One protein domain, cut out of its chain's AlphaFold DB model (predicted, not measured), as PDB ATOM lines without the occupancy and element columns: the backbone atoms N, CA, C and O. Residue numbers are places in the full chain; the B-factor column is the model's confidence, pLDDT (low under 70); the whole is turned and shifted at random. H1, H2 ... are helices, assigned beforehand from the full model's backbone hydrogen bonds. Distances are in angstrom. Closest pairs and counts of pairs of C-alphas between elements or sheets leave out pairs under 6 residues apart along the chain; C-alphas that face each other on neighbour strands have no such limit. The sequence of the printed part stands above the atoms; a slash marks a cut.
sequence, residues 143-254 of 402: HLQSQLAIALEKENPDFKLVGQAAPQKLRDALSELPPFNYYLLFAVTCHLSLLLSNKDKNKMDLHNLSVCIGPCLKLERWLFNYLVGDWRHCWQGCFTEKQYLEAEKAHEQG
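This is residues 143 to 254 of the 402 residues of the protein "Rho GTPase activation protein" of Teratosphaeria nubilosa (UniProt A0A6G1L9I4). A long helix, H3, forms one side of a body of shorter helices: H7 crosses its second half near the middle of the whole, H5 packs on H7, and H1 and H2 run side by side, opposite ways. H9 makes an arm beyond the start of H3, and residues 246 to 254 stick out. The printed part has 112 residues with nine named helices, H1 to H9 in order, and no named strand: all helix. It is only just compact, close to loose, with a radius of gyration of the C-alphas of 15.6 A, and spans 50 by 37 by 22 A.

H1, residues 143 to 155, and H2, residues 168 to 175, form a hairpin at a shallow tilt of 19 degrees; they only just touch, with 3 pairs of C-alphas within 8 A, the closest being Leu 148 and Leu 170, 7.1 A. H3, residues 179 to 197, is the hub; its residues 189 to 196 alone touch H7, residues 221 to 229, only just about perpendicular at 71 degrees, with closest C-alphas Ser 193 and Val 228, 4.9 A. H5, residues 206 to 212, touches H7 at a steep tilt of 60 degrees, closest at C-alphas Ser 210 and Phe 224, 6.8 A. H8, residues 231 to 234, only just touches H2, with 3 pairs within 8 A, closest at C-alphas Arg 171 and Cys 234, 5.2 A. H4, residues 199 to 202, touches no helix; H6, residues 214 to 217, is near H5. H9, residues 241 to 252, is close to but not clearly touching H3, C-alphas Pro 179 and Glu 241 being closest at 5.6 A. Every O i to N i+4 pair is within hydrogen-bond range in H2, H3, H5, H7 and H9, and 8 of 9 in H1; H4, H6 and H8 are too short for one.

H1 starts at C-alpha 143 (-45.437, 5.951, -39.192) and measures 18.9 A; H3 measures 26.3 A; H9 measures 16.4 A and ends at C-alpha 252 (-53.987, 35.435, -33.718).

The C-alphas farthest apart, Asp 200 and Gly 254, are 51.4 A apart. The printed part has no cut; H1 to H2 is a long link. No printed residue is under 70 in pLDDT.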
ATOM      1  N   HIS A 143     -45.468   6.337 -37.778       95.56
ATOM      2  CA  HIS A 143     -45.437   5.951 -39.192       95.56
ATOM      3  C   HIS A 143     -44.229   6.540 -39.943       95.56
ATOM      4  O   HIS A 143     -43.675   5.874 -40.816       95.56
ATOM      5  N   LEU A 144     -43.812   7.765 -39.602       96.56
ATOM      6  CA  LEU A 144     -42.642   8.412 -40.191       96.56
ATOM      7  C   LEU A 144     -41.360   7.713 -39.724       96.56
ATOM      8  O   LEU A 144     -40.480   7.448 -40.542       96.56
ATOM      9  N   GLN A 145     -41.286   7.349 -38.439       97.44
ATOM     10  CA  GLN A 145     -40.165   6.581 -37.888       97.44
ATOM     11  C   GLN A 145     -40.011   5.234 -38.610       97.44
ATOM     12  O   GLN A 145     -38.926   4.922 -39.101       97.44
ATOM     13  N   SER A 146     -41.098   4.475 -38.768       97.25
ATOM     14  CA  SER A 146     -41.048   3.167 -39.429       97.25
ATOM     15  C   SER A 146     -40.732   3.262 -40.929       97.25
ATOM     16  O   SER A 146     -39.963   2.452 -41.447       97.25
ATOM     17  N   GLN A 147     -41.267   4.263 -41.641       97.50
ATOM     18  CA  GLN A 147     -40.914   4.502 -43.049       97.50
ATOM     19  C   GLN A 147     -39.429   4.833 -43.214       97.50
ATOM     20  O   GLN A 147     -38.768   4.299 -44.110       97.50
ATOM     21  N   LEU A 148     -38.898   5.682 -42.332       97.62
ATOM     22  CA  LEU A 148     -37.490   6.044 -42.337       97.62
ATOM     23  C   LEU A 148     -36.609   4.829 -42.026       97.62
ATOM     24  O   LEU A 148     -35.645   4.591 -42.747       97.62
ATOM     25  N   ALA A 149     -36.978   4.005 -41.042       97.69
ATOM     26  CA  ALA A 149     -36.258   2.776 -40.719       97.69
ATOM     27  C   ALA A 149     -36.147   1.831 -41.930       97.69
ATOM     28  O   ALA A 149     -35.054   1.368 -42.243       97.69
ATOM     29  N   ILE A 150     -37.246   1.604 -42.664       97.69
ATOM     30  CA  ILE A 150     -37.250   0.770 -43.880       97.69
ATOM     31  C   ILE A 150     -36.360   1.375 -44.974       97.69
ATOM     32  O   ILE A 150     -35.668   0.653 -45.693       97.69
ATOM     33  N   ALA A 151     -36.398   2.699 -45.144       97.50
ATOM     34  CA  ALA A 151     -35.595   3.385 -46.149       97.50
ATOM     35  C   ALA A 151     -34.094   3.326 -45.826       97.50
ATOM     36  O   ALA A 151     -33.298   3.101 -46.734       97.50
ATOM     37  N   LEU A 152     -33.726   3.496 -44.555       97.62
ATOM     38  CA  LEU A 152     -32.342   3.443 -44.086       97.62
ATOM     39  C   LEU A 152     -31.780   2.022 -44.116       97.62
ATOM     40  O   LEU A 152     -30.644   1.842 -44.535       97.62
ATOM     41  N   GLU A 153     -32.576   1.009 -43.769       97.12
ATOM     42  CA  GLU A 153     -32.151  -0.400 -43.805       97.12
ATOM     43  C   GLU A 153     -31.755  -0.859 -45.214       97.12
ATOM     44  O   GLU A 153     -30.850  -1.676 -45.375       97.12
ATOM     45  N   LYS A 154     -32.397  -0.298 -46.246       96.44
ATOM     46  CA  LYS A 154     -32.047  -0.551 -47.652       96.44
ATOM     47  C   LYS A 154     -30.716   0.082 -48.064       96.44
ATOM     48  O   LYS A 154     -30.071  -0.436 -48.969       96.44
ATOM     49  N   GLU A 155     -30.337   1.202 -47.454       95.38
ATOM     50  CA  GLU A 155     -29.103   1.935 -47.774       95.38
ATOM     51  C   GLU A 155     -27.914   1.443 -46.953       95.38
ATOM     52  O   GLU A 155     -26.811   1.295 -47.474       95.38
ATOM     53  N   ASN A 156     -28.146   1.177 -45.671       94.94
ATOM     54  CA  ASN A 156     -27.158   0.700 -44.724       94.94
ATOM     55  C   ASN A 156     -27.828  -0.288 -43.751       94.94
ATOM     56  O   ASN A 156     -28.486   0.153 -42.808       94.94
ATOM     57  N   PRO A 157     -27.650  -1.610 -43.918       94.50
ATOM     58  CA  PRO A 157     -28.204  -2.609 -42.998       94.50
ATOM     59  C   PRO A 157     -27.750  -2.427 -41.541       94.50
ATOM     60  O   PRO A 157     -28.478  -2.771 -40.611       94.50
ATOM     61  N   ASP A 158     -26.578  -1.821 -41.340       95.31
ATOM     62  CA  ASP A 158     -25.986  -1.574 -40.028       95.31
ATOM     63  C   ASP A 158     -26.422  -0.233 -39.413       95.31
ATOM     64  O   ASP A 158     -25.938   0.138 -38.343       95.31
ATOM     65  N   PHE A 159     -27.371   0.497 -40.020       95.88
ATOM     66  CA  PHE A 159     -27.795   1.821 -39.538       95.88
ATOM     67  C   PHE A 159     -28.317   1.823 -38.091       95.88
ATOM     68  O   PHE A 159     -28.364   2.871 -37.457       95.88
ATOM     69  N   LYS A 160     -28.746   0.677 -37.551       94.62
ATOM     70  CA  LYS A 160     -29.226   0.566 -36.163       94.62
ATOM     71  C   LYS A 160     -28.080   0.480 -35.146       94.62
ATOM     72  O   LYS A 160     -28.333   0.624 -33.947       94.62
ATOM     73  N   LEU A 161     -26.849   0.209 -35.590       92.56
ATOM     74  CA  LEU A 161     -25.679   0.133 -34.719       92.56
ATOM     75  C   LEU A 161     -25.307   1.523 -34.190       92.56
ATOM     76  O   LEU A 161     -25.413   2.533 -34.883       92.56
ATOM     77  N   VAL A 162     -24.850   1.576 -32.940       88.56
ATOM     78  CA  VAL A 162     -24.382   2.823 -32.321       88.56
ATOM     79  C   VAL A 162     -23.056   3.246 -32.961       88.56
ATOM     80  O   VAL A 162     -22.201   2.403 -33.227       88.56
ATOM     81  N   GLY A 163     -22.873   4.553 -33.176       85.81
ATOM     82  CA  GLY A 163     -21.645   5.126 -33.741       85.81
ATOM     83  C   GLY A 163     -21.649   5.279 -35.265       85.81
ATOM     84  O   GLY A 163     -20.644   5.695 -35.833       85.81
ATOM     85  N   GLN A 164     -22.762   4.961 -35.928       91.44
ATOM     86  CA  GLN A 164     -22.990   5.336 -37.321       91.44
ATOM     87  C   GLN A 164     -23.212   6.851 -37.432       91.44
ATOM     88  O   GLN A 164     -23.773   7.464 -36.524       91.44
ATOM     89  N   ALA A 165     -22.803   7.451 -38.551       91.75
ATOM     90  CA  ALA A 165     -23.085   8.858 -38.827       91.75
ATOM     91  C   ALA A 165     -24.587   9.074 -39.073       91.75
ATOM     92  O   ALA A 165     -25.224   8.250 -39.734       91.75
ATOM     93  N   ALA A 166     -25.134  10.191 -38.582       94.69
ATOM     94  CA  ALA A 166     -26.529  10.569 -38.806       94.69
ATOM     95  C   ALA A 166     -26.886  10.576 -40.315       94.69
ATOM     96  O   ALA A 166     -26.349  11.395 -41.070       94.69
ATOM     97  N   PRO A 167     -27.794   9.697 -40.785       96.38
ATOM     98  CA  PRO A 167     -28.125   9.612 -42.205       96.38
ATOM     99  C   PRO A 167     -28.814  10.877 -42.723       96.38
ATOM    100  O   PRO A 167     -29.659  11.448 -42.034       96.38
ATOM    101  N   GLN A 168     -28.552  11.271 -43.974       96.69
ATOM    102  CA  GLN A 168     -29.161  12.477 -44.554       96.69
ATOM    103  C   GLN A 168     -30.696  12.439 -44.518       96.69
ATOM    104  O   GLN A 168     -31.321  13.409 -44.107       96.69
ATOM    105  N   LYS A 169     -31.304  11.285 -44.823       97.44
ATOM    106  CA  LYS A 169     -32.764  11.104 -44.758       97.44
ATOM    107  C   LYS A 169     -33.353  11.356 -43.369       97.44
ATOM    108  O   LYS A 169     -34.485  11.821 -43.272       97.44
ATOM    109  N   LEU A 170     -32.608  11.051 -42.301       97.75
ATOM    110  CA  LEU A 170     -33.027  11.377 -40.937       97.75
ATOM    111  C   LEU A 170     -33.002  12.892 -40.722       97.75
ATOM    112  O   LEU A 170     -33.979  13.451 -40.236       97.75
ATOM    113  N   ARG A 171     -31.913  13.552 -41.125       98.12
ATOM    114  CA  ARG A 171     -31.748  15.009 -41.002       98.12
ATOM    115  C   ARG A 171     -32.850  15.760 -41.755       98.12
ATOM    116  O   ARG A 171     -33.444  16.690 -41.210       98.12
ATOM    117  N   ASP A 172     -33.175  15.308 -42.964       97.94
ATOM    118  CA  ASP A 172     -34.253  15.866 -43.785       97.94
ATOM    119  C   ASP A 172     -35.615  15.673 -43.110       97.94
ATOM    120  O   ASP A 172     -36.337  16.645 -42.903       97.94
ATOM    121  N   ALA A 173     -35.931  14.451 -42.664       97.88
ATOM    122  CA  ALA A 173     -37.190  14.164 -41.977       97.88
ATOM    123  C   ALA A 173     -37.373  14.992 -40.696       97.88
ATOM    124  O   ALA A 173     -38.481  15.443 -40.416       97.88
ATOM    125  N   LEU A 174     -36.299  15.216 -39.930       98.19
ATOM    126  CA  LEU A 174     -36.334  16.094 -38.759       98.19
ATOM    127  C   LEU A 174     -36.620  17.542 -39.164       98.19
ATOM    128  O   LEU A 174     -37.422  18.198 -38.516       98.19
ATOM    129  N   SER A 175     -36.009  18.038 -40.240       98.19
ATOM    130  CA  SER A 175     -36.148  19.438 -40.686       98.19
ATOM    131  C   SER A 175     -37.548  19.782 -41.193       98.19
ATOM    132  O   SER A 175     -37.961  20.938 -41.113       98.19
ATOM    133  N   GLU A 176     -38.271  18.773 -41.679       97.56
ATOM    134  CA  GLU A 176     -39.656  18.867 -42.149       97.56
ATOM    135  C   GLU A 176     -40.696  18.738 -41.019       97.56
ATOM    136  O   GLU A 176     -41.898  18.863 -41.264       97.56
ATOM    137  N   LEU A 177     -40.280  18.497 -39.768       97.69
ATOM    138  CA  LEU A 177     -41.215  18.472 -38.643       97.69
ATOM    139  C   LEU A 177     -41.860  19.853 -38.428       97.69
ATOM    140  O   LEU A 177     -41.202  20.876 -38.637       97.69
ATOM    141  N   PRO A 178     -43.115  19.907 -37.938       97.75
ATOM    142  CA  PRO A 178     -43.708  21.147 -37.448       97.75
ATOM    143  C   PRO A 178     -42.815  21.794 -36.375       97.75
ATOM    144  O   PRO A 178     -42.261  21.061 -35.554       97.75
ATOM    145  N   PRO A 179     -42.712  23.132 -36.281       97.81
ATOM    146  CA  PRO A 179     -41.785  23.777 -35.345       97.81
ATOM    147  C   PRO A 179     -42.046  23.421 -33.881       97.81
ATOM    148  O   PRO A 179     -41.104  23.161 -33.140       97.81
ATOM    149  N   PHE A 180     -43.318  23.312 -33.481       97.94
ATOM    150  CA  PHE A 180     -43.709  22.857 -32.141       97.94
ATOM    151  C   PHE A 180     -43.075  21.506 -31.780       97.94
ATOM    152  O   PHE A 180     -42.548  21.317 -30.686       97.94
ATOM    153  N   ASN A 181     -43.097  20.570 -32.728       97.94
ATOM    154  CA  ASN A 181     -42.525  19.238 -32.591       97.94
ATOM    155  C   ASN A 181     -40.997  19.269 -32.671       97.94
ATOM    156  O   ASN A 181     -40.327  18.640 -31.855       97.94
ATOM    157  N   TYR A 182     -40.459  20.010 -33.644       98.31
ATOM    158  CA  TYR A 182     -39.030  20.153 -33.894       98.31
ATOM    159  C   TYR A 182     -38.299  20.673 -32.660       98.31
ATOM    160  O   TYR A 182     -37.382  20.022 -32.165       98.31
ATOM    161  N   TYR A 183     -38.725  21.830 -32.146       98.31
ATOM    162  CA  TYR A 183     -38.046  22.506 -31.047       98.31
ATOM    163  C   TYR A 183     -38.185  21.732 -29.736       98.31
ATOM    164  O   TYR A 183     -37.201  21.611 -29.009       98.31
ATOM    165  N   LEU A 184     -39.347  21.118 -29.479       98.31
ATOM    166  CA  LEU A 184     -39.527  20.245 -28.318       98.31
ATOM    167  C   LEU A 184     -38.615  19.011 -28.385       98.31
ATOM    168  O   LEU A 184     -37.904  18.718 -27.423       98.31
ATOM    169  N   LEU A 185     -38.606  18.298 -29.517       98.19
ATOM    170  CA  LEU A 185     -37.771  17.108 -29.691       98.19
ATOM    171  C   LEU A 185     -36.283  17.459 -29.601       98.19
ATOM    172  O   LEU A 185     -35.521  16.746 -28.944       98.19
ATOM    173  N   PHE A 186     -35.877  18.571 -30.215       98.38
ATOM    174  CA  PHE A 186     -34.524  19.108 -30.130       98.38
ATOM    175  C   PHE A 186     -34.121  19.393 -28.681       98.38
ATOM    176  O   PHE A 186     -33.116  18.859 -28.215       98.38
ATOM    177  N   ALA A 187     -34.921  20.168 -27.943       98.50
ATOM    178  CA  ALA A 187     -34.615  20.541 -26.564       98.50
ATOM    179  C   ALA A 187     -34.496  19.311 -25.652       98.50
ATOM    180  O   ALA A 187     -33.520  19.178 -24.911       98.50
ATOM    181  N   VAL A 188     -35.441  18.369 -25.750       98.44
ATOM    182  CA  VAL A 188     -35.431  17.142 -24.941       98.44
ATOM    183  C   VAL A 188     -34.220  16.269 -25.271       98.44
ATOM    184  O   VAL A 188     -33.533  15.794 -24.371       98.44
ATOM    185  N   THR A 189     -33.923  16.046 -26.549       98.25
ATOM    186  CA  THR A 189     -32.812  15.162 -26.946       98.25
ATOM    187  C   THR A 189     -31.444  15.790 -26.677       98.25
ATOM    188  O   THR A 189     -30.531  15.089 -26.239       98.25
ATOM    189  N   CYS A 190     -31.321  17.114 -26.812       98.25
ATOM    190  CA  CYS A 190     -30.143  17.872 -26.391       98.25
ATOM    191  C   CYS A 190     -29.916  17.758 -24.873       98.25
ATOM    192  O   CYS A 190     -28.814  17.415 -24.440       98.25
ATOM    193  N   HIS A 191     -30.972  17.933 -24.070       98.50
ATOM    194  CA  HIS A 191     -30.938  17.721 -22.621       98.50
ATOM    195  C   HIS A 191     -30.469  16.303 -22.257       98.50
ATOM    196  O   HIS A 191     -29.564  16.121 -21.442       98.50
ATOM    197  N   LEU A 192     -31.018  15.274 -22.907       98.62
ATOM    198  CA  LEU A 192     -30.592  13.892 -22.671       98.62
ATOM    199  C   LEU A 192     -29.141  13.641 -23.086       98.62
ATOM    200  O   LEU A 192     -28.449  12.855 -22.437       98.62
ATOM    201  N   SER A 193     -28.651  14.317 -24.126       98.25
ATOM    202  CA  SER A 193     -27.241  14.234 -24.500       98.25
ATOM    203  C   SER A 193     -26.327  14.908 -23.472       98.25
ATOM    204  O   SER A 193     -25.250  14.389 -23.168       98.25
ATOM    205  N   LEU A 194     -26.767  16.015 -22.859       98.44
ATOM    206  CA  LEU A 194     -26.065  16.618 -21.725       98.44
ATOM    207  C   LEU A 194     -25.976  15.636 -20.548       98.44
ATOM    208  O   LEU A 194     -24.884  15.445 -20.009       98.44
ATOM    209  N   LEU A 195     -27.070  14.952 -20.195       98.00
ATOM    210  CA  LEU A 195     -27.043  13.891 -19.181       98.00
ATOM    211  C   LEU A 195     -26.053  12.787 -19.557       98.00
ATOM    212  O   LEU A 195     -25.229  12.402 -18.729       98.00
ATOM    213  N   LEU A 196     -26.088  12.319 -20.806       98.12
ATOM    214  CA  LEU A 196     -25.180  11.284 -21.296       98.12
ATOM    215  C   LEU A 196     -23.707  11.708 -21.183       98.12
ATOM    216  O   LEU A 196     -22.861  10.891 -20.817       98.12
ATOM    217  N   SER A 197     -23.389  12.978 -21.450       98.12
ATOM    218  CA  SER A 197     -22.027  13.507 -21.282       98.12
ATOM    219  C   SER A 197     -21.559  13.555 -19.821       98.12
ATOM    220  O   SER A 197     -20.359  13.520 -19.570       98.12
ATOM    221  N   ASN A 198     -22.491  13.552 -18.863       98.06
ATOM    222  CA  ASN A 198     -22.226  13.562 -17.421       98.06
ATOM    223  C   ASN A 198     -22.444  12.182 -16.768       98.06
ATOM    224  O   ASN A 198     -22.536  12.080 -15.540       98.06
ATOM    225  N   LYS A 199     -22.498  11.106 -17.572       98.06
ATOM    226  CA  LYS A 199     -22.781   9.734 -17.114       98.06
ATOM    227  C   LYS A 199     -21.876   9.241 -15.987       98.06
ATOM    228  O   LYS A 199     -22.300   8.422 -15.176       98.06
ATOM    229  N   ASP A 200     -20.647   9.746 -15.900       98.12
ATOM    230  CA  ASP A 200     -19.702   9.350 -14.855       98.12
ATOM    231  C   ASP A 200     -20.153   9.817 -13.464       98.12
ATOM    232  O   ASP A 200     -19.841   9.164 -12.465       98.12
ATOM    233  N   LYS A 201     -20.938  10.899 -13.398       98.12
ATOM    234  CA  LYS A 201     -21.536  11.426 -12.168       98.12
ATOM    235  C   LYS A 201     -22.948  10.893 -11.966       98.12
ATOM    236  O   LYS A 201     -23.191  10.195 -10.988       98.12
ATOM    237  N   ASN A 202     -23.840  11.116 -12.933       98.12
ATOM    238  CA  ASN A 202     -25.253  10.756 -12.793       98.12
ATOM    239  C   ASN A 202     -25.551   9.250 -12.982       98.12
ATOM    240  O   ASN A 202     -26.658   8.802 -12.692       98.12
ATOM    241  N   LYS A 203     -24.586   8.448 -13.455       98.25
ATOM    242  CA  LYS A 203     -24.707   6.992 -13.691       98.25
ATOM    243  C   LYS A 203     -25.741   6.588 -14.754       98.25
ATOM    244  O   LYS A 203     -26.207   5.442 -14.767       98.25
ATOM    245  N   MET A 204     -26.081   7.496 -15.665       98.25
ATOM    246  CA  MET A 204     -27.027   7.275 -16.760       98.25
ATOM    247  C   MET A 204     -26.294   7.204 -18.105       98.25
ATOM    248  O   MET A 204     -26.011   8.219 -18.735       98.25
ATOM    249  N   ASP A 205     -25.983   5.989 -18.560       98.00
ATOM    250  CA  ASP A 205     -25.484   5.767 -19.917       98.00
ATOM    251  C   ASP A 205     -26.620   5.779 -20.961       98.00
ATOM    252  O   ASP A 205     -27.808   5.885 -20.637       98.00
ATOM    253  N   LEU A 206     -26.258   5.671 -22.245       97.44
ATOM    254  CA  LEU A 206     -27.221   5.725 -23.350       97.44
ATOM    255  C   LEU A 206     -28.265   4.602 -23.243       97.44
ATOM    256  O   LEU A 206     -29.438   4.812 -23.557       97.44
ATOM    257  N   HIS A 207     -27.856   3.425 -22.763       96.88
ATOM    258  CA  HIS A 207     -28.761   2.302 -22.561       96.88
ATOM    259  C   HIS A 207     -29.774   2.611 -21.452       96.88
ATOM    260  O   HIS A 207     -30.980   2.528 -21.695       96.88
ATOM    261  N   ASN A 208     -29.315   3.051 -20.282       98.00
ATOM    262  CA  ASN A 208     -30.158   3.415 -19.147       98.00
ATOM    263  C   ASN A 208     -31.165   4.506 -19.529       98.00
ATOM    264  O   ASN A 208     -32.357   4.357 -19.268       98.00
ATOM    265  N   LEU A 209     -30.724   5.562 -20.220       98.31
ATOM    266  CA  LEU A 209     -31.619   6.619 -20.704       98.31
ATOM    267  C   LEU A 209     -32.675   6.063 -21.671       98.31
ATOM    268  O   LEU A 209     -33.870   6.310 -21.499       98.31
ATOM    269  N   SER A 210     -32.267   5.243 -22.643       97.19
ATOM    270  CA  SER A 210     -33.200   4.657 -23.614       97.19
ATOM    271  C   SER A 210     -34.278   3.776 -22.969       97.19
ATOM    272  O   SER A 210     -35.377   3.665 -23.503       97.19
ATOM    273  N   VAL A 211     -33.979   3.150 -21.828       97.25
ATOM    274  CA  VAL A 211     -34.933   2.329 -21.073       97.25
ATOM    275  C   VAL A 211     -35.824   3.205 -20.190       97.25
ATOM    276  O   VAL A 211     -37.034   2.997 -20.147       97.25
ATOM    277  N   CYS A 212     -35.252   4.191 -19.496       97.75
ATOM    278  CA  CYS A 212     -35.956   4.959 -18.469       97.75
ATOM    279  C   CYS A 212     -36.826   6.105 -19.003       97.75
ATOM    280  O   CYS A 212     -37.841   6.415 -18.368       97.75
ATOM    281  N   ILE A 213     -36.435   6.747 -20.111       97.56
ATOM    282  CA  ILE A 213     -37.182   7.864 -20.720       97.56
ATOM    283  C   ILE A 213     -37.565   7.618 -22.184       97.56
ATOM    284  O   ILE A 213     -38.561   8.170 -22.639       97.56
ATOM    285  N   GLY A 214     -36.854   6.747 -22.911       95.62
ATOM    286  CA  GLY A 214     -37.165   6.426 -24.312       95.62
ATOM    287  C   GLY A 214     -38.647   6.102 -24.589       95.62
ATOM    288  O   GLY A 214     -39.214   6.706 -25.501       95.62
ATOM    289  N   PRO A 215     -39.323   5.250 -23.784       95.38
ATOM    290  CA  PRO A 215     -40.748   4.960 -23.962       95.38
ATOM    291  C   PRO A 215     -41.657   6.191 -23.834       95.38
ATOM    292  O   PRO A 215     -42.648   6.291 -24.551       95.38
ATOM    293  N   CYS A 216     -41.308   7.150 -22.968       96.38
ATOM    294  CA  CYS A 216     -42.063   8.393 -22.780       96.38
ATOM    295  C   CYS A 216     -41.984   9.306 -24.011       96.38
ATOM    296  O   CYS A 216     -42.905  10.075 -24.258       96.38
ATOM    297  N   LEU A 217     -40.903   9.217 -24.792       96.00
ATOM    298  CA  LEU A 217     -40.728   9.995 -26.023       96.00
ATOM    299  C   LEU A 217     -41.427   9.366 -27.236       96.00
ATOM    300  O   LEU A 217     -41.498  10.008 -28.282       96.00
ATOM    301  N   LYS A 218     -41.911   8.120 -27.110       95.44
ATOM    302  CA  LYS A 218     -42.492   7.328 -28.210       95.44
ATOM    303  C   LYS A 218     -41.541   7.220 -29.418       95.44
ATOM    304  O   LYS A 218     -41.971   7.240 -30.570       95.44
ATOM    305  N   LEU A 219     -40.234   7.118 -29.153       95.31
ATOM    306  CA  LEU A 219     -39.195   6.976 -30.178       95.31
ATOM    307  C   LEU A 219     -38.730   5.522 -30.290       95.31
ATOM    308  O   LEU A 219     -38.482   4.856 -29.283       95.31
ATOM    309  N   GLU A 220     -38.532   5.046 -31.518       95.75
ATOM    310  CA  GLU A 220     -37.846   3.784 -31.766       95.75
ATOM    311  C   GLU A 220     -36.388   3.848 -31.267       95.75
ATOM    312  O   GLU A 220     -35.718   4.882 -31.318       95.75
ATOM    313  N   ARG A 221     -35.860   2.712 -30.791       95.62
ATOM    314  CA  ARG A 221     -34.527   2.644 -30.162       95.62
ATOM    315  C   ARG A 221     -33.398   3.137 -31.070       95.62
ATOM    316  O   ARG A 221     -32.481   3.790 -30.584       95.62
ATOM    317  N   TRP A 222     -33.444   2.812 -32.362       96.00
ATOM    318  CA  TRP A 222     -32.415   3.257 -33.306       96.00
ATOM    319  C   TRP A 222     -32.412   4.785 -33.423       96.00
ATOM    320  O   TRP A 222     -31.349   5.395 -33.387       96.00
ATOM    321  N   LEU A 223     -33.594   5.404 -33.465       97.00
ATOM    322  CA  LEU A 223     -33.753   6.848 -33.569       97.00
ATOM    323  C   LEU A 223     -33.279   7.541 -32.292       97.00
ATOM    324  O   LEU A 223     -32.530   8.511 -32.364       97.00
ATOM    325  N   PHE A 224     -33.639   6.999 -31.126       97.50
ATOM    326  CA  PHE A 224     -33.150   7.485 -29.835       97.50
ATOM    327  C   PHE A 224     -31.614   7.508 -29.778       97.50
ATOM    328  O   PHE A 224     -31.026   8.485 -29.316       97.50
ATOM    329  N   ASN A 225     -30.956   6.455 -30.278       97.06
ATOM    330  CA  ASN A 225     -29.496   6.376 -30.286       97.06
ATOM    331  C   ASN A 225     -28.856   7.499 -31.115       97.06
ATOM    332  O   ASN A 225     -27.874   8.076 -30.656       97.06
ATOM    333  N   TYR A 226     -29.413   7.838 -32.282       97.50
ATOM    334  CA  TYR A 226     -28.941   8.986 -33.067       97.50
ATOM    335  C   TYR A 226     -29.217  10.305 -32.349       97.50
ATOM    336  O   TYR A 226     -28.300  11.089 -32.123       97.50
ATOM    337  N   LEU A 227     -30.464  10.530 -31.928       97.44
ATOM    338  CA  LEU A 227     -30.884  11.815 -31.374       97.44
ATOM    339  C   LEU A 227     -30.217  12.156 -30.038       97.44
ATOM    340  O   LEU A 227     -30.070  13.332 -29.739       97.44
ATOM    341  N   VAL A 228     -29.812  11.165 -29.238       97.31
ATOM    342  CA  VAL A 228     -29.139  11.391 -27.945       97.31
ATOM    343  C   VAL A 228     -27.628  11.166 -28.041       97.31
ATOM    344  O   VAL A 228     -26.847  11.936 -27.474       97.31
ATOM    345  N   GLY A 229     -27.202  10.119 -28.753       95.38
ATOM    346  CA  GLY A 229     -25.795   9.732 -28.878       95.38
ATOM    347  C   GLY A 229     -25.007  10.552 -29.899       95.38
ATOM    348  O   GLY A 229     -23.820  10.779 -29.685       95.38
ATOM    349  N   ASP A 230     -25.659  11.031 -30.964       94.25
ATOM    350  CA  ASP A 230     -25.044  11.814 -32.046       94.25
ATOM    351  C   ASP A 230     -25.864  13.071 -32.400       94.25
ATOM    352  O   ASP A 230     -26.001  13.481 -33.556       94.25
ATOM    353  N   TRP A 231     -26.448  13.698 -31.374       94.69
ATOM    354  CA  TRP A 231     -27.434  14.768 -31.543       94.69
ATOM    355  C   TRP A 231     -26.945  15.910 -32.445       94.69
ATOM    356  O   TRP A 231     -27.702  16.397 -33.278       94.69
ATOM    357  N   ARG A 232     -25.669  16.312 -32.334       94.56
ATOM    358  CA  ARG A 232     -25.099  17.462 -33.064       94.56
ATOM    359  C   ARG A 232     -25.193  17.317 -34.580       94.56
ATOM    360  O   ARG A 232     -25.351  18.320 -35.265       94.56
ATOM    361  N   HIS A 233     -25.117  16.094 -35.099       96.00
ATOM    362  CA  HIS A 233     -25.141  15.840 -36.541       96.00
ATOM    363  C   HIS A 233     -26.554  15.573 -37.081       96.00
ATOM    364  O   HIS A 233     -26.754  15.532 -38.295       96.00
ATOM    365  N   CYS A 234     -27.552  15.435 -36.203       97.12
ATOM    366  CA  CYS A 234     -28.932  15.159 -36.598       97.12
ATOM    367  C   CYS A 234     -29.679  16.406 -37.101       97.12
ATOM    368  O   CYS A 234     -30.567  16.292 -37.942       97.12
ATOM    369  N   TRP A 235     -29.332  17.596 -36.608       96.81
ATOM    370  CA  TRP A 235     -30.142  18.803 -36.788       96.81
ATOM    371  C   TRP A 235     -29.545  19.757 -37.830       96.81
ATOM    372  O   TRP A 235     -28.356  20.063 -37.797       96.81
ATOM    373  N   GLN A 236     -30.376  20.251 -38.755       96.06
ATOM    374  CA  GLN A 236     -29.973  21.193 -39.816       96.06
ATOM    375  C   GLN A 236     -30.905  22.418 -39.933       96.06
ATOM    376  O   GLN A 236     -30.922  23.099 -40.955       96.06
ATOM    377  N   GLY A 237     -31.656  22.721 -38.869       96.38
ATOM    378  CA  GLY A 237     -32.696  23.756 -38.847       96.38
ATOM    379  C   GLY A 237     -34.105  23.213 -39.114       96.38
ATOM    380  O   GLY A 237     -34.273  22.063 -39.511       96.38
ATOM    381  N   CYS A 238     -35.118  24.038 -38.843       97.75
ATOM    382  CA  CYS A 238     -36.528  23.730 -39.084       97.75
ATOM    383  C   CYS A 238     -36.987  24.447 -40.361       97.75
ATOM    384  O   CYS A 238     -37.105  25.673 -40.380       97.75
ATOM    385  N   PHE A 239     -37.224  23.698 -41.437       97.88
ATOM    386  CA  PHE A 239     -37.554  24.264 -42.751       97.88
ATOM    387  C   PHE A 239     -39.005  24.748 -42.835       97.88
ATOM    388  O   PHE A 239     -39.327  25.628 -43.634       97.88
ATOM    389  N   THR A 240     -39.867  24.243 -41.954       97.56
ATOM    390  CA  THR A 240     -41.290  24.594 -41.893       97.56
ATOM    391  C   THR A 240     -41.573  25.848 -41.052       97.56
ATOM    392  O   THR A 240     -42.685  26.376 -41.097       97.56
ATOM    393  N   GLU A 241     -40.583  26.385 -40.321       96.56
ATOM    394  CA  GLU A 241     -40.766  27.486 -39.359       96.56
ATOM    395  C   GLU A 241     -41.480  28.699 -39.947       96.56
ATOM    396  O   GLU A 241     -42.432  29.205 -39.353       96.56
ATOM    397  N   LYS A 242     -41.049  29.156 -41.126       95.69
ATOM    398  CA  LYS A 242     -41.618  30.350 -41.754       95.69
ATOM    399  C   LYS A 242     -43.117  30.186 -42.024       95.69
ATOM    400  O   LYS A 242     -43.900  31.063 -41.668       95.69
ATOM    401  N   GLN A 243     -43.510  29.056 -42.610       96.06
ATOM    402  CA  GLN A 243     -44.906  28.764 -42.947       96.06
ATOM    403  C   GLN A 243     -45.780  28.665 -41.689       96.06
ATOM    404  O   GLN A 243     -46.895  29.180 -41.653       96.06
ATOM    405  N   TYR A 244     -45.278  28.023 -40.636       96.38
ATOM    406  CA  TYR A 244     -46.008  27.907 -39.374       96.38
ATOM    407  C   TYR A 244     -46.084  29.234 -38.617       96.38
ATOM    408  O   TYR A 244     -47.087  29.499 -37.965       96.38
ATOM    409  N   LEU A 245     -45.073  30.100 -38.723       95.38
ATOM    410  CA  LEU A 245     -45.131  31.438 -38.137       95.38
ATOM    411  C   LEU A 245     -46.205  32.302 -38.812       95.38
ATOM    412  O   LEU A 245     -46.904  33.062 -38.144       95.38
ATOM    413  N   GLU A 246     -46.362  32.182 -40.130       94.00
ATOM    414  CA  GLU A 246     -47.463  32.813 -40.866       94.00
ATOM    415  C   GLU A 246     -48.826  32.261 -40.410       94.00
ATOM    416  O   GLU A 246     -49.756  33.040 -40.187       94.00
ATOM    417  N   ALA A 247     -48.921  30.947 -40.174       93.81
ATOM    418  CA  ALA A 247     -50.117  30.310 -39.624       93.81
ATOM    419  C   ALA A 247     -50.482  30.823 -38.220       93.81
ATOM    420  O   ALA A 247     -51.652  31.102 -37.957       93.81
ATOM    421  N   GLU A 248     -49.498  30.982 -37.330       94.44
ATOM    422  CA  GLU A 248     -49.722  31.523 -35.984       94.44
ATOM    423  C   GLU A 248     -50.229  32.969 -36.039       94.44
ATOM    424  O   GLU A 248     -51.216  33.295 -35.383       94.44
ATOM    425  N   LYS A 249     -49.635  33.815 -36.891       92.56
ATOM    426  CA  LYS A 249     -50.092  35.202 -37.088       92.56
ATOM    427  C   LYS A 249     -51.526  35.273 -37.614       92.56
ATOM    428  O   LYS A 249     -52.297  36.126 -37.184       92.56
ATOM    429  N   ALA A 250     -51.897  34.387 -38.539       92.19
ATOM    430  CA  ALA A 250     -53.267  34.302 -39.038       92.19
ATOM    431  C   ALA A 250     -54.242  33.851 -37.933       92.19
ATOM    432  O   ALA A 250     -55.304  34.455 -37.766       92.19
ATOM    433  N   HIS A 251     -53.855  32.852 -37.135       90.38
ATOM    434  CA  HIS A 251     -54.642  32.373 -35.999       90.38
ATOM    435  C   HIS A 251     -54.883  33.478 -34.954       90.38
ATOM    436  O   HIS A 251     -56.003  33.638 -34.476       90.38
ATOM    437  N   GLU A 252     -53.867  34.282 -34.629       88.69
ATOM    438  CA  GLU A 252     -53.987  35.435 -33.718       88.69
ATOM    439  C   GLU A 252     -54.950  36.516 -34.237       88.69
ATOM    440  O   GLU A 252     -55.608  37.195 -33.450       88.69
ATOM    441  N   GLN A 253     -55.091  36.642 -35.559       89.75
ATOM    442  CA  GLN A 253     -56.053  37.542 -36.207       89.75
ATOM    443  C   GLN A 253     -57.470  36.949 -36.299       89.75
ATOM    444  O   GLN A 253     -58.365  37.575 -36.868       89.75
ATOM    445  N   GLY A 254     -57.694  35.742 -35.765       87.38
ATOM    446  CA  GLY A 254     -58.971  35.032 -35.853       87.38
ATOM    447  C   GLY A 254     -59.253  34.430 -37.234       87.38
ATOM    448  O   GLY A 254     -60.388  34.044 -37.514       87.38
TER     449      GLY A 254